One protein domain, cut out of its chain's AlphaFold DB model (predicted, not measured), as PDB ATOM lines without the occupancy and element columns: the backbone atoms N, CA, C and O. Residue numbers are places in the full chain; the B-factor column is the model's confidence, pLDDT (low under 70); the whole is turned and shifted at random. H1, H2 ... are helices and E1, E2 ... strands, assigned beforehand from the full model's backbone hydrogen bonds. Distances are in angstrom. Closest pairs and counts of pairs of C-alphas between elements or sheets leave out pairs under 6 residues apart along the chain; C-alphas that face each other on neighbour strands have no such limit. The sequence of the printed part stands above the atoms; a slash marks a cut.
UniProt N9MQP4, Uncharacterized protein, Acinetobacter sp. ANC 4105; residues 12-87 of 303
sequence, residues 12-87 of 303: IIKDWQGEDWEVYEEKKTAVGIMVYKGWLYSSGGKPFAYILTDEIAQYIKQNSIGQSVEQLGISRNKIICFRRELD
ATOM      1  N   ILE A  12     304.415 -90.402  17.913       90.06
ATOM      2  CA  ILE A  12     305.776 -90.608  18.409       90.06
ATOM      3  C   ILE A  12     306.645 -89.474  17.864       90.06
ATOM      4  O   ILE A  12     306.588 -89.176  16.669       90.06
ATOM      5  N   ILE A  13     307.400 -88.811  18.736       91.81
ATOM      6  CA  ILE A  13     308.359 -87.765  18.358       91.81
ATOM      7  C   ILE A  13     309.731 -88.085  18.924       91.81
ATOM      8  O   ILE A  13     309.831 -88.769  19.937       91.81
ATOM      9  N   LYS A  14     310.767 -87.523  18.305       90.88
ATOM     10  CA  LYS A  14     312.117 -87.557  18.854       90.88
ATOM     11  C   LYS A  14     312.372 -86.363  19.759       90.88
ATOM     12  O   LYS A  14     311.932 -85.249  19.455       90.88
ATOM     13  N   ASP A  15     313.062 -86.599  20.864       90.38
ATOM     14  CA  ASP A  15     313.633 -85.519  21.659       90.38
ATOM     15  C   ASP A  15     314.937 -84.987  21.042       90.38
ATOM     16  O   ASP A  15     315.393 -85.447  19.993       90.38
ATOM     17  N   TRP A  16     315.533 -83.992  21.698       89.19
ATOM     18  CA  TRP A  16     316.775 -83.345  21.273       89.19
ATOM     19  C   TRP A  16     318.005 -84.274  21.239       89.19
ATOM     20  O   TRP A  16     319.028 -83.905  20.662       89.19
ATOM     21  N   GLN A  17     317.936 -85.450  21.874       86.94
ATOM     22  CA  GLN A  17     318.983 -86.479  21.839       86.94
ATOM     23  C   GLN A  17     318.683 -87.573  20.805       86.94
ATOM     24  O   GLN A  17     319.547 -88.400  20.514       86.94
ATOM     25  N   GLY A  18     317.491 -87.550  20.204       87.31
ATOM     26  CA  GLY A  18     317.037 -88.517  19.216       87.31
ATOM     27  C   GLY A  18     316.295 -89.720  19.802       87.31
ATOM     28  O   GLY A  18     316.040 -90.659  19.043       87.31
ATOM     29  N   GLU A  19     315.950 -89.704  21.096       89.38
ATOM     30  CA  GLU A  19     315.158 -90.754  21.745       89.38
ATOM     31  C   GLU A  19     313.679 -90.628  21.370       89.38
ATOM     32  O   GLU A  19     313.153 -89.522  21.236       89.38
ATOM     33  N   ASP A  20     312.993 -91.762  21.216       90.94
ATOM     34  CA  ASP A  20     311.580 -91.791  20.849       90.94
ATOM     35  C   ASP A  20     310.678 -91.597  22.080       90.94
ATOM     36  O   ASP A  20     310.806 -92.272  23.106       90.94
ATOM     37  N   TRP A  21     309.712 -90.690  21.958       91.81
ATOM     38  CA  TRP A  21     308.733 -90.360  22.987       91.81
ATOM     39  C   TRP A  21     307.310 -90.504  22.463       91.81
ATOM     40  O   TRP A  21     306.953 -89.982  21.407       91.81
ATOM     41  N   GLU A  22     306.464 -91.146  23.257       91.25
ATOM     42  CA  GLU A  22     305.026 -91.225  23.041       91.25
ATOM     43  C   GLU A  22     304.348 -89.953  23.557       91.25
ATOM     44  O   GLU A  22     304.390 -89.658  24.752       91.25
ATOM     45  N   VAL A  23     303.705 -89.195  22.669       89.38
ATOM     46  CA  VAL A  23     303.048 -87.922  22.995       89.38
ATOM     47  C   VAL A  23     301.594 -88.150  23.387       89.38
ATOM     48  O   VAL A  23     300.838 -88.739  22.622       89.38
ATOM     49  N   TYR A  24     301.173 -87.599  24.523       87.50
ATOM     50  CA  TYR A  24     299.789 -87.681  25.016       87.50
ATOM     51  C   TYR A  24     299.134 -86.307  25.197       87.50
ATOM     52  O   TYR A  24     297.909 -86.199  25.165       87.50
ATOM     53  N   GLU A  25     299.931 -85.246  25.348       88.00
ATOM     54  CA  GLU A  25     299.454 -83.863  25.339       88.00
ATOM     55  C   GLU A  25     300.307 -83.021  24.388       88.00
ATOM     56  O   GLU A  25     301.538 -83.079  24.421       88.00
ATOM     57  N   GLU A  26     299.653 -82.178  23.592       90.94
ATOM     58  CA  GLU A  26     300.307 -81.148  22.793       90.94
ATOM     59  C   GLU A  26     299.670 -79.785  23.056       90.94
ATOM     60  O   GLU A  26     298.451 -79.645  23.173       90.94
ATOM     61  N   LYS A  27     300.509 -78.761  23.189       90.12
ATOM     62  CA  LYS A  27     300.075 -77.388  23.419       90.12
ATOM     63  C   LYS A  27     300.890 -76.451  22.547       90.12
ATOM     64  O   LYS A  27     302.110 -76.376  22.680       90.12
ATOM     65  N   LYS A  28     300.203 -75.679  21.709       89.31
ATOM     66  CA  LYS A  28     300.821 -74.573  20.979       89.31
ATOM     67  C   LYS A  28     300.995 -73.381  21.916       89.31
ATOM     68  O   LYS A  28     300.053 -72.983  22.604       89.31
ATOM     69  N   THR A  29     302.203 -72.840  21.980       89.19
ATOM     70  CA  THR A  29     302.523 -71.673  22.814       89.19
ATOM     71  C   THR A  29     302.219 -70.361  22.086       89.19
ATOM     72  O   THR A  29     301.990 -70.357  20.876       89.19
ATOM     73  N   ALA A  30     302.241 -69.233  22.805       79.69
ATOM     74  CA  ALA A  30     302.023 -67.901  22.226       79.69
ATOM     75  C   ALA A  30     303.082 -67.527  21.170       79.69
ATOM     76  O   ALA A  30     302.791 -66.786  20.236       79.69
ATOM     77  N   VAL A  31     304.286 -68.099  21.281       83.44
ATOM     78  CA  VAL A  31     305.408 -67.914  20.340       83.44
ATOM     79  C   VAL A  31     305.344 -68.905  19.168       83.44
ATOM     80  O   VAL A  31     306.208 -68.919  18.302       83.44
ATOM     81  N   GLY A  32     304.313 -69.751  19.112       85.19
ATOM     82  CA  GLY A  32     304.115 -70.713  18.029       85.19
ATOM     83  C   GLY A  32     304.900 -72.020  18.171       85.19
ATOM     84  O   GLY A  32     304.686 -72.911  17.356       85.19
ATOM     85  N   ILE A  33     305.725 -72.169  19.214       89.12
ATOM     86  CA  ILE A  33     306.470 -73.401  19.526       89.12
ATOM     87  C   ILE A  33     305.517 -74.442  20.112       89.12
ATOM     88  O   ILE A  33     304.704 -74.120  20.991       89.12
ATOM     89  N   MET A  34     305.632 -75.686  19.655       90.19
ATOM     90  CA  MET A  34     304.844 -76.800  20.174       90.19
ATOM     91  C   MET A  34     305.501 -77.410  21.412       90.19
ATOM     92  O   MET A  34     306.640 -77.865  21.373       90.19
ATOM     93  N   VAL A  35     304.759 -77.442  22.518       91.12
ATOM     94  CA  VAL A  35     305.172 -78.091  23.765       91.12
ATOM     95  C   VAL A  35     304.427 -79.405  23.910       91.12
ATOM     96  O   VAL A  35     303.195 -79.432  23.907       91.12
ATOM     97  N   TYR A  36     305.186 -80.482  24.076       92.12
ATOM     98  CA  TYR A  36     304.657 -81.833  24.193       92.12
ATOM     99  C   TYR A  36     304.848 -82.380  25.602       92.12
ATOM    100  O   TYR A  36     305.844 -82.079  26.271       92.12
ATOM    101  N   LYS A  37     303.906 -83.214  26.040       90.56
ATOM    102  CA  LYS A  37     304.109 -84.088  27.191       90.56
ATOM    103  C   LYS A  37     303.772 -85.526  26.861       90.56
ATOM    104  O   LYS A  37     302.847 -85.805  26.095       90.56
ATOM    105  N   GLY A  38     304.478 -86.424  27.525       89.62
ATOM    106  CA  GLY A  38     304.240 -87.839  27.370       89.62
ATOM    107  C   GLY A  38     305.225 -88.695  28.138       89.62
ATOM    108  O   GLY A  38     305.732 -88.290  29.192       89.62
ATOM    109  N   TRP A  39     305.466 -89.884  27.603       88.31
ATOM    110  CA  TRP A  39     306.396 -90.858  28.154       88.31
ATOM    111  C   TRP A  39     307.504 -91.157  27.167       88.31
ATOM    112  O   TRP A  39     307.280 -91.190  25.959       88.31
ATOM    113  N   LEU A  40     308.690 -91.413  27.707       84.81
ATOM    114  CA  LEU A  40     309.735 -92.071  26.948       84.81
ATOM    115  C   LEU A  40     309.189 -93.425  26.486       84.81
ATOM    116  O   LEU A  40     308.514 -94.113  27.267       84.81
ATOM    117  N   TYR A  41     309.452 -93.790  25.233       79.06
ATOM    118  CA  TYR A  41     308.999 -95.055  24.664       79.06
ATOM    119  C   TYR A  41     309.348 -96.212  25.612       79.06
ATOM    120  O   TYR A  41     310.447 -96.251  26.170       79.06
ATOM    121  N   SER A  42     308.401 -97.123  25.859       72.62
ATOM    122  CA  SER A  42     308.487 -98.246  26.821       72.62
ATOM    123  C   SER A  42     308.497 -97.923  28.335       72.62
ATOM    124  O   SER A  42     308.496 -98.846  29.146       72.62
ATOM    125  N   SER A  43     308.418 -96.655  28.764       73.31
ATOM    126  CA  SER A  43     308.517 -96.257  30.191       73.31
ATOM    127  C   SER A  43     307.172 -96.066  30.928       73.31
ATOM    128  O   SER A  43     307.084 -95.257  31.859       73.31
ATOM    129  N   GLY A  44     306.115 -96.775  30.515       67.81
ATOM    130  CA  GLY A  44     304.736 -96.582  30.992       67.81
ATOM    131  C   GLY A  44     304.552 -96.617  32.522       67.81
ATOM    132  O   GLY A  44     305.267 -97.313  33.238       67.81
ATOM    133  N   GLY A  45     303.571 -95.858  33.034       66.88
ATOM    134  CA  GLY A  45     303.172 -95.868  34.456       66.88
ATOM    135  C   GLY A  45     303.686 -94.707  35.325       66.88
ATOM    136  O   GLY A  45     303.416 -94.680  36.525       66.88
ATOM    137  N   LYS A  46     304.396 -93.726  34.752       75.12
ATOM    138  CA  LYS A  46     304.837 -92.493  35.445       75.12
ATOM    139  C   LYS A  46     303.925 -91.297  35.113       75.12
ATOM    140  O   LYS A  46     303.153 -91.363  34.167       75.12
ATOM    141  N   PRO A  47     303.980 -90.166  35.836       81.88
ATOM    142  CA  PRO A  47     303.337 -88.931  35.377       81.88
ATOM    143  C   PRO A  47     303.927 -88.462  34.037       81.88
ATOM    144  O   PRO A  47     305.129 -88.621  33.819       81.88
ATOM    145  N   PHE A  48     303.113 -87.862  33.161       85.50
ATOM    146  CA  PHE A  48     303.608 -87.309  31.896       85.50
ATOM    147  C   PHE A  48     304.704 -86.264  32.139       85.50
ATOM    148  O   PHE A  48     304.542 -85.337  32.941       85.50
ATOM    149  N   ALA A  49     305.819 -86.402  31.425       87.00
ATOM    150  CA  ALA A  49     306.925 -85.458  31.454       87.00
ATOM    151  C   ALA A  49     306.873 -84.539  30.230       87.00
ATOM    152  O   ALA A  49     306.358 -84.920  29.184       87.00
ATOM    153  N   TYR A  50     307.405 -83.322  30.368       91.62
ATOM    154  CA  TYR A  50     307.626 -82.438  29.225       91.62
ATOM    155  C   TYR A  50     308.759 -82.993  28.365       91.62
ATOM    156  O   TYR A  50     309.811 -83.324  28.910       91.62
ATOM    157  N   ILE A  51     308.545 -83.037  27.055       92.12
ATOM    158  CA  ILE A  51     309.526 -83.530  26.087       92.12
ATOM    159  C   ILE A  51     310.379 -82.348  25.627       92.12
ATOM    160  O   ILE A  51     309.841 -81.322  25.200       92.12
ATOM    161  N   LEU A  52     311.701 -82.474  25.737       91.44
ATOM    162  CA  LEU A  52     312.645 -81.466  25.267       91.44
ATOM    163  C   LEU A  52     312.917 -81.683  23.775       91.44
ATOM    164  O   LEU A  52     313.793 -82.453  23.404       91.44
ATOM    165  N   THR A  53     312.143 -81.022  22.918       92.31
ATOM    166  CA  THR A  53     312.357 -81.043  21.462       92.31
ATOM    167  C   THR A  53     313.453 -80.068  21.035       92.31
ATOM    168  O   THR A  53     313.778 -79.130  21.769       92.31
ATOM    169  N   ASP A  54     313.976 -80.231  19.818       89.81
ATOM    170  CA  ASP A  54     314.991 -79.336  19.246       89.81
ATOM    171  C   ASP A  54     314.560 -77.864  19.228       89.81
ATOM    172  O   ASP A  54     315.343 -76.981  19.581       89.81
ATOM    173  N   GLU A  55     313.301 -77.584  18.885       90.00
ATOM    174  CA  GLU A  55     312.750 -76.222  18.885       90.00
ATOM    175  C   GLU A  55     312.788 -75.597  20.287       90.00
ATOM    176  O   GLU A  55     313.207 -74.449  20.464       90.00
ATOM    177  N   ILE A  56     312.406 -76.369  21.311       91.00
ATOM    178  CA  ILE A  56     312.462 -75.931  22.710       91.00
ATOM    179  C   ILE A  56     313.922 -75.751  23.142       91.00
ATOM    180  O   ILE A  56     314.247 -74.762  23.803       91.00
ATOM    181  N   ALA A  57     314.817 -76.658  22.749       90.69
ATOM    182  CA  ALA A  57     316.233 -76.588  23.082       90.69
ATOM    183  C   ALA A  57     316.911 -75.344  22.488       90.69
ATOM    184  O   ALA A  57     317.624 -74.626  23.199       90.69
ATOM    185  N   GLN A  58     316.657 -75.039  21.213       91.12
ATOM    186  CA  GLN A  58     317.153 -73.829  20.553       91.12
ATOM    187  C   GLN A  58     316.598 -72.565  21.214       91.12
ATOM    188  O   GLN A  58     317.355 -71.639  21.520       91.12
ATOM    189  N   TYR A  59     315.301 -72.548  21.522       90.44
ATOM    190  CA  TYR A  59     314.669 -71.410  22.179       90.44
ATOM    191  C   TYR A  59     315.248 -71.146  23.578       90.44
ATOM    192  O   TYR A  59     315.541 -70.001  23.935       90.44
ATOM    193  N   ILE A  60     315.469 -72.199  24.369       90.44
ATOM    194  CA  ILE A  60     316.062 -72.105  25.709       90.44
ATOM    195  C   ILE A  60     317.522 -71.627  25.649       90.44
ATOM    196  O   ILE A  60     317.948 -70.883  26.536       90.44
ATOM    197  N   LYS A  61     318.290 -72.008  24.618       88.38
ATOM    198  CA  LYS A  61     319.678 -71.549  24.424       88.38
ATOM    199  C   LYS A  61     319.767 -70.033  24.216       88.38
ATOM    200  O   LYS A  61     320.693 -69.409  24.728       88.38
ATOM    201  N   GLN A  62     318.801 -69.446  23.514       88.12
ATOM    202  CA  GLN A  62     318.816 -68.030  23.123       88.12
ATOM    203  C   GLN A  62     318.178 -67.091  24.158       88.12
ATOM    204  O   GLN A  62     318.526 -65.913  24.217       88.12
ATOM    205  N   ASN A  63     317.261 -67.594  24.988       88.31
ATOM    206  CA  ASN A  63     316.442 -66.763  25.872       88.31
ATOM    207  C   ASN A  63     316.797 -66.914  27.360       88.31
ATOM    208  O   ASN A  63     317.426 -67.881  27.805       88.31
ATOM    209  N   SER A  64     316.375 -65.931  28.162       87.12
ATOM    210  CA  SER A  64     316.503 -65.981  29.623       87.12
ATOM    211  C   SER A  64     315.486 -66.943  30.255       87.12
ATOM    212  O   SER A  64     314.423 -67.195  29.695       87.12
ATOM    213  N   ILE A  65     315.764 -67.436  31.474       87.31
ATOM    214  CA  ILE A  65     314.847 -68.340  32.203       87.31
ATOM    215  C   ILE A  65     313.448 -67.722  32.350       87.31
ATOM    216  O   ILE A  65     312.459 -68.432  32.207       87.31
ATOM    217  N   GLY A  66     313.362 -66.418  32.640       87.00
ATOM    218  CA  GLY A  66     312.082 -65.728  32.825       87.00
ATOM    219  C   GLY A  66     311.241 -65.731  31.552       87.00
ATOM    220  O   GLY A  66     310.100 -66.182  31.578       87.00
ATOM    221  N   GLN A  67     311.846 -65.332  30.430       87.88
ATOM    222  CA  GLN A  67     311.190 -65.344  29.122       87.88
ATOM    223  C   GLN A  67     310.774 -66.760  28.715       87.88
ATOM    224  O   GLN A  67     309.648 -66.964  28.280       87.88
ATOM    225  N   SER A  68     311.634 -67.764  28.922       89.75
ATOM    226  CA  SER A  68     311.290 -69.155  28.607       89.75
ATOM    227  C   SER A  68     310.107 -69.684  29.418       89.75
ATOM    228  O   SER A  68     309.303 -70.438  28.883       89.75
ATOM    229  N   VAL A  69     309.969 -69.291  30.687       91.19
ATOM    230  CA  VAL A  69     308.828 -69.693  31.527       91.19
ATOM    231  C   VAL A  69     307.530 -69.065  31.033       91.19
ATOM    232  O   VAL A  69     306.534 -69.768  30.873       91.19
ATOM    233  N   GLU A  70     307.549 -67.757  30.783       90.12
ATOM    234  CA  GLU A  70     306.372 -67.002  30.350       90.12
ATOM    235  C   GLU A  70     305.882 -67.462  28.976       90.12
ATOM    236  O   GLU A  70     304.700 -67.744  28.790       90.12
ATOM    237  N   GLN A  71     306.809 -67.612  28.032       89.19
ATOM    238  CA  GLN A  71     306.480 -67.862  26.636       89.19
ATOM    239  C   GLN A  71     306.172 -69.334  26.345       89.19
ATOM    240  O   GLN A  71     305.260 -69.618  25.570       89.19
ATOM    241  N   LEU A  72     306.869 -70.283  26.985       87.94
ATOM    242  CA  LEU A  72     306.599 -71.715  26.793       87.94
ATOM    243  C   LEU A  72     305.485 -72.240  27.711       87.94
ATOM    244  O   LEU A  72     304.955 -73.328  27.488       87.94
ATOM    245  N   GLY A  73     305.126 -71.499  28.766       86.06
ATOM    246  CA  GLY A  73     304.142 -71.941  29.757       86.06
ATOM    247  C   GLY A  73     304.579 -73.196  30.526       86.06
ATOM    248  O   GLY A  73     303.737 -73.986  30.958       86.06
ATOM    249  N   ILE A  74     305.893 -73.400  30.662       89.56
ATOM    250  CA  ILE A  74     306.515 -74.508  31.396       89.56
ATOM    251  C   ILE A  74     307.002 -73.980  32.747       89.56
ATOM    252  O   ILE A  74     307.518 -72.869  32.851       89.56
ATOM    253  N   SER A  75     306.872 -74.788  33.803       90.44
ATOM    254  CA  SER A  75     307.353 -74.398  35.133       90.44
ATOM    255  C   SER A  75     308.851 -74.052  35.140       90.44
ATOM    256  O   SER A  75     309.669 -74.705  34.486       90.44
ATOM    257  N   ARG A  76     309.234 -73.068  35.966       89.75
ATOM    258  CA  ARG A  76     310.630 -72.630  36.132       89.75
ATOM    259  C   ARG A  76     311.590 -73.775  36.446       89.75
ATOM    260  O   ARG A  76     312.679 -73.819  35.886       89.75
ATOM    261  N   ASN A  77     311.181 -74.712  37.302       89.62
ATOM    262  CA  ASN A  77     312.012 -75.855  37.679       89.62
ATOM    263  C   ASN A  77     312.329 -76.749  36.476       89.62
ATOM    264  O   ASN A  77     313.467 -77.181  36.326       89.62
ATOM    265  N   LYS A  78     311.357 -76.974  35.584       90.00
ATOM    266  CA  LYS A  78     311.575 -77.769  34.370       90.00
ATOM    267  C   LYS A  78     312.457 -77.052  33.352       90.00
ATOM    268  O   LYS A  78     313.369 -77.677  32.828       90.00
ATOM    269  N   ILE A  79     312.287 -75.741  33.168       90.50
ATOM    270  CA  ILE A  79     313.212 -74.940  32.349       90.50
ATOM    271  C   ILE A  79     314.642 -75.004  32.903       90.50
ATOM    272  O   ILE A  79     315.592 -75.119  32.133       90.50
ATOM    273  N   ILE A  80     314.818 -74.967  34.229       87.81
ATOM    274  CA  ILE A  80     316.138 -75.145  34.846       87.81
ATOM    275  C   ILE A  80     316.700 -76.529  34.509       87.81
ATOM    276  O   ILE A  80     317.839 -76.583  34.062       87.81
ATOM    277  N   CYS A  81     315.927 -77.613  34.665       88.75
ATOM    278  CA  CYS A  81     316.356 -78.968  34.292       88.75
ATOM    279  C   CYS A  81     316.817 -79.048  32.831       88.75
ATOM    280  O   CYS A  81     317.942 -79.471  32.595       88.75
ATOM    281  N   PHE A  82     316.020 -78.544  31.885       90.81
ATOM    282  CA  PHE A  82     316.390 -78.519  30.466       90.81
ATOM    283  C   PHE A  82     317.673 -77.729  30.207       90.81
ATOM    284  O   PHE A  82     318.536 -78.162  29.456       90.81
ATOM    285  N   ARG A  83     317.868 -76.588  30.880       89.12
ATOM    286  CA  ARG A  83     319.131 -75.842  30.776       89.12
ATOM    287  C   ARG A  83     320.330 -76.598  31.337       89.12
ATOM    288  O   ARG A  83     321.439 -76.332  30.885       89.12
ATOM    289  N   ARG A  84     320.128 -77.469  32.334       86.00
ATOM    290  CA  ARG A  84     321.195 -78.341  32.843       86.00
ATOM    291  C   ARG A  84     321.551 -79.419  31.829       86.00
ATOM    292  O   ARG A  84     322.731 -79.623  31.594       86.00
ATOM    293  N   GLU A  85     320.539 -80.038  31.227       86.56
ATOM    294  CA  GLU A  85     320.685 -81.044  30.166       86.56
ATOM    295  C   GLU A  85     321.424 -80.497  28.942       86.56
ATOM    296  O   GLU A  85     322.304 -81.150  28.397       86.56
ATOM    297  N   LEU A  86     321.104 -79.262  28.551       86.25
ATOM    298  CA  LEU A  86     321.688 -78.582  27.394       86.25
ATOM    299  C   LEU A  86     323.027 -77.879  27.687       86.25
ATOM    300  O   LEU A  86     323.517 -77.144  26.831       86.25
ATOM    301  N   ASP A  87     323.560 -78.018  28.904       82.19
ATOM    302  CA  ASP A  87     324.766 -77.341  29.409       82.19
ATOM    303  C   ASP A  87     324.799 -75.807  29.186       82.19
ATOM    304  O   ASP A  87     325.838 -75.178  29.011       82.19
TER     305      ASP A  87
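What this domain is: This is residues 12 to 87 of the 303 residues of an uncharacterized protein of Acinetobacter sp. ANC 4105 (UniProt N9MQP4). Picture a strongly twisted sheet of three strands, E1 to E3, at one end of the domain and a cluster of three short helices, H1 to H3, at the other. H3 crosses H1 and H2 nearly at right angles, and a long unnamed link, residues 41 to 53, loops out beyond the end of E3 and comes back to the helices. The printed part has 76 residues, with three strands followed by three helices along the chain, in a mixed class of helices and strands; the sheet's order is E1, E2, E3, all antiparallel. The whole is compact, with a radius of gyration of the C-alphas of 11.8 A and spans of 33 by 25 by 19 A.

How they stand to each other: Begin with E2, residues 20 to 28, the inner strand, which bends by 81 degrees at residue 24. Before the bend, look for the edge strand E1, residues 12 to 14, where N 13 and O 21 are 3.0 A apart, within hydrogen-bond range. The other edge strand is E3, residues 34 to 40; its N 35 is 2.9 A from O 27 and its N 37 is 2.9 A from O 25, both within that range. E1, E2 and E3 form a meander, each strand the antiparallel neighbour of the one before, and both pairs are hairpins. Residues 37 to 38 of E3 also pair, antiparallel, with residues 49 to 50. Moving outward, H1, residues 54 to 62, only grazes the sheet, with its residues 54 to 56. H2, residues 65 to 72, is only just not on the sheet, with 4 pairs of C-alphas within 10 A. H1 and H2 are close but not clearly touching, their closest C-alphas, Ile 60 and Ser 68, 6.3 A apart; they run opposite ways at 35.5 degrees, only just a steep tilt. H3, residues 76 to 85, touches H2, with the closest C-alphas, Val 69 and Arg 76, 5.8 A apart, about perpendicular at 74 degrees. H3 also touches H1, closest at the C-alphas of Ile 60 and Arg 83, 7.0 A, about perpendicular at 82 degrees. H3 is apart from E1, E2 and E3. In H1, H2 and H3 every O i to N i+4 pair is within hydrogen-bond range.

Where its parts are: Find C-alpha 20 at (311.580, -91.791, 20.849); from there E2 spans 20.3 A to C-alpha 28. E3 spans 17.4 A, and E1 7.1 A. H1 begins at C-alpha 54 at (314.991, -79.336, 19.246) and spans 12.5 A; H2 spans 10.4 A. H3 spans 14.4 A and ends at C-alpha 85 at (320.685, -81.044, 30.166).

The domain as a whole: Look to the C-alphas of Gly 45 and Gln 62 for the two farthest apart, 33.9 A. The printed part has no cut. The link from E3 to H1, 13 residues, is long; the other four are tight. Mean pLDDT of the printed part is 87.6, and residues 44 to 45 are under 70.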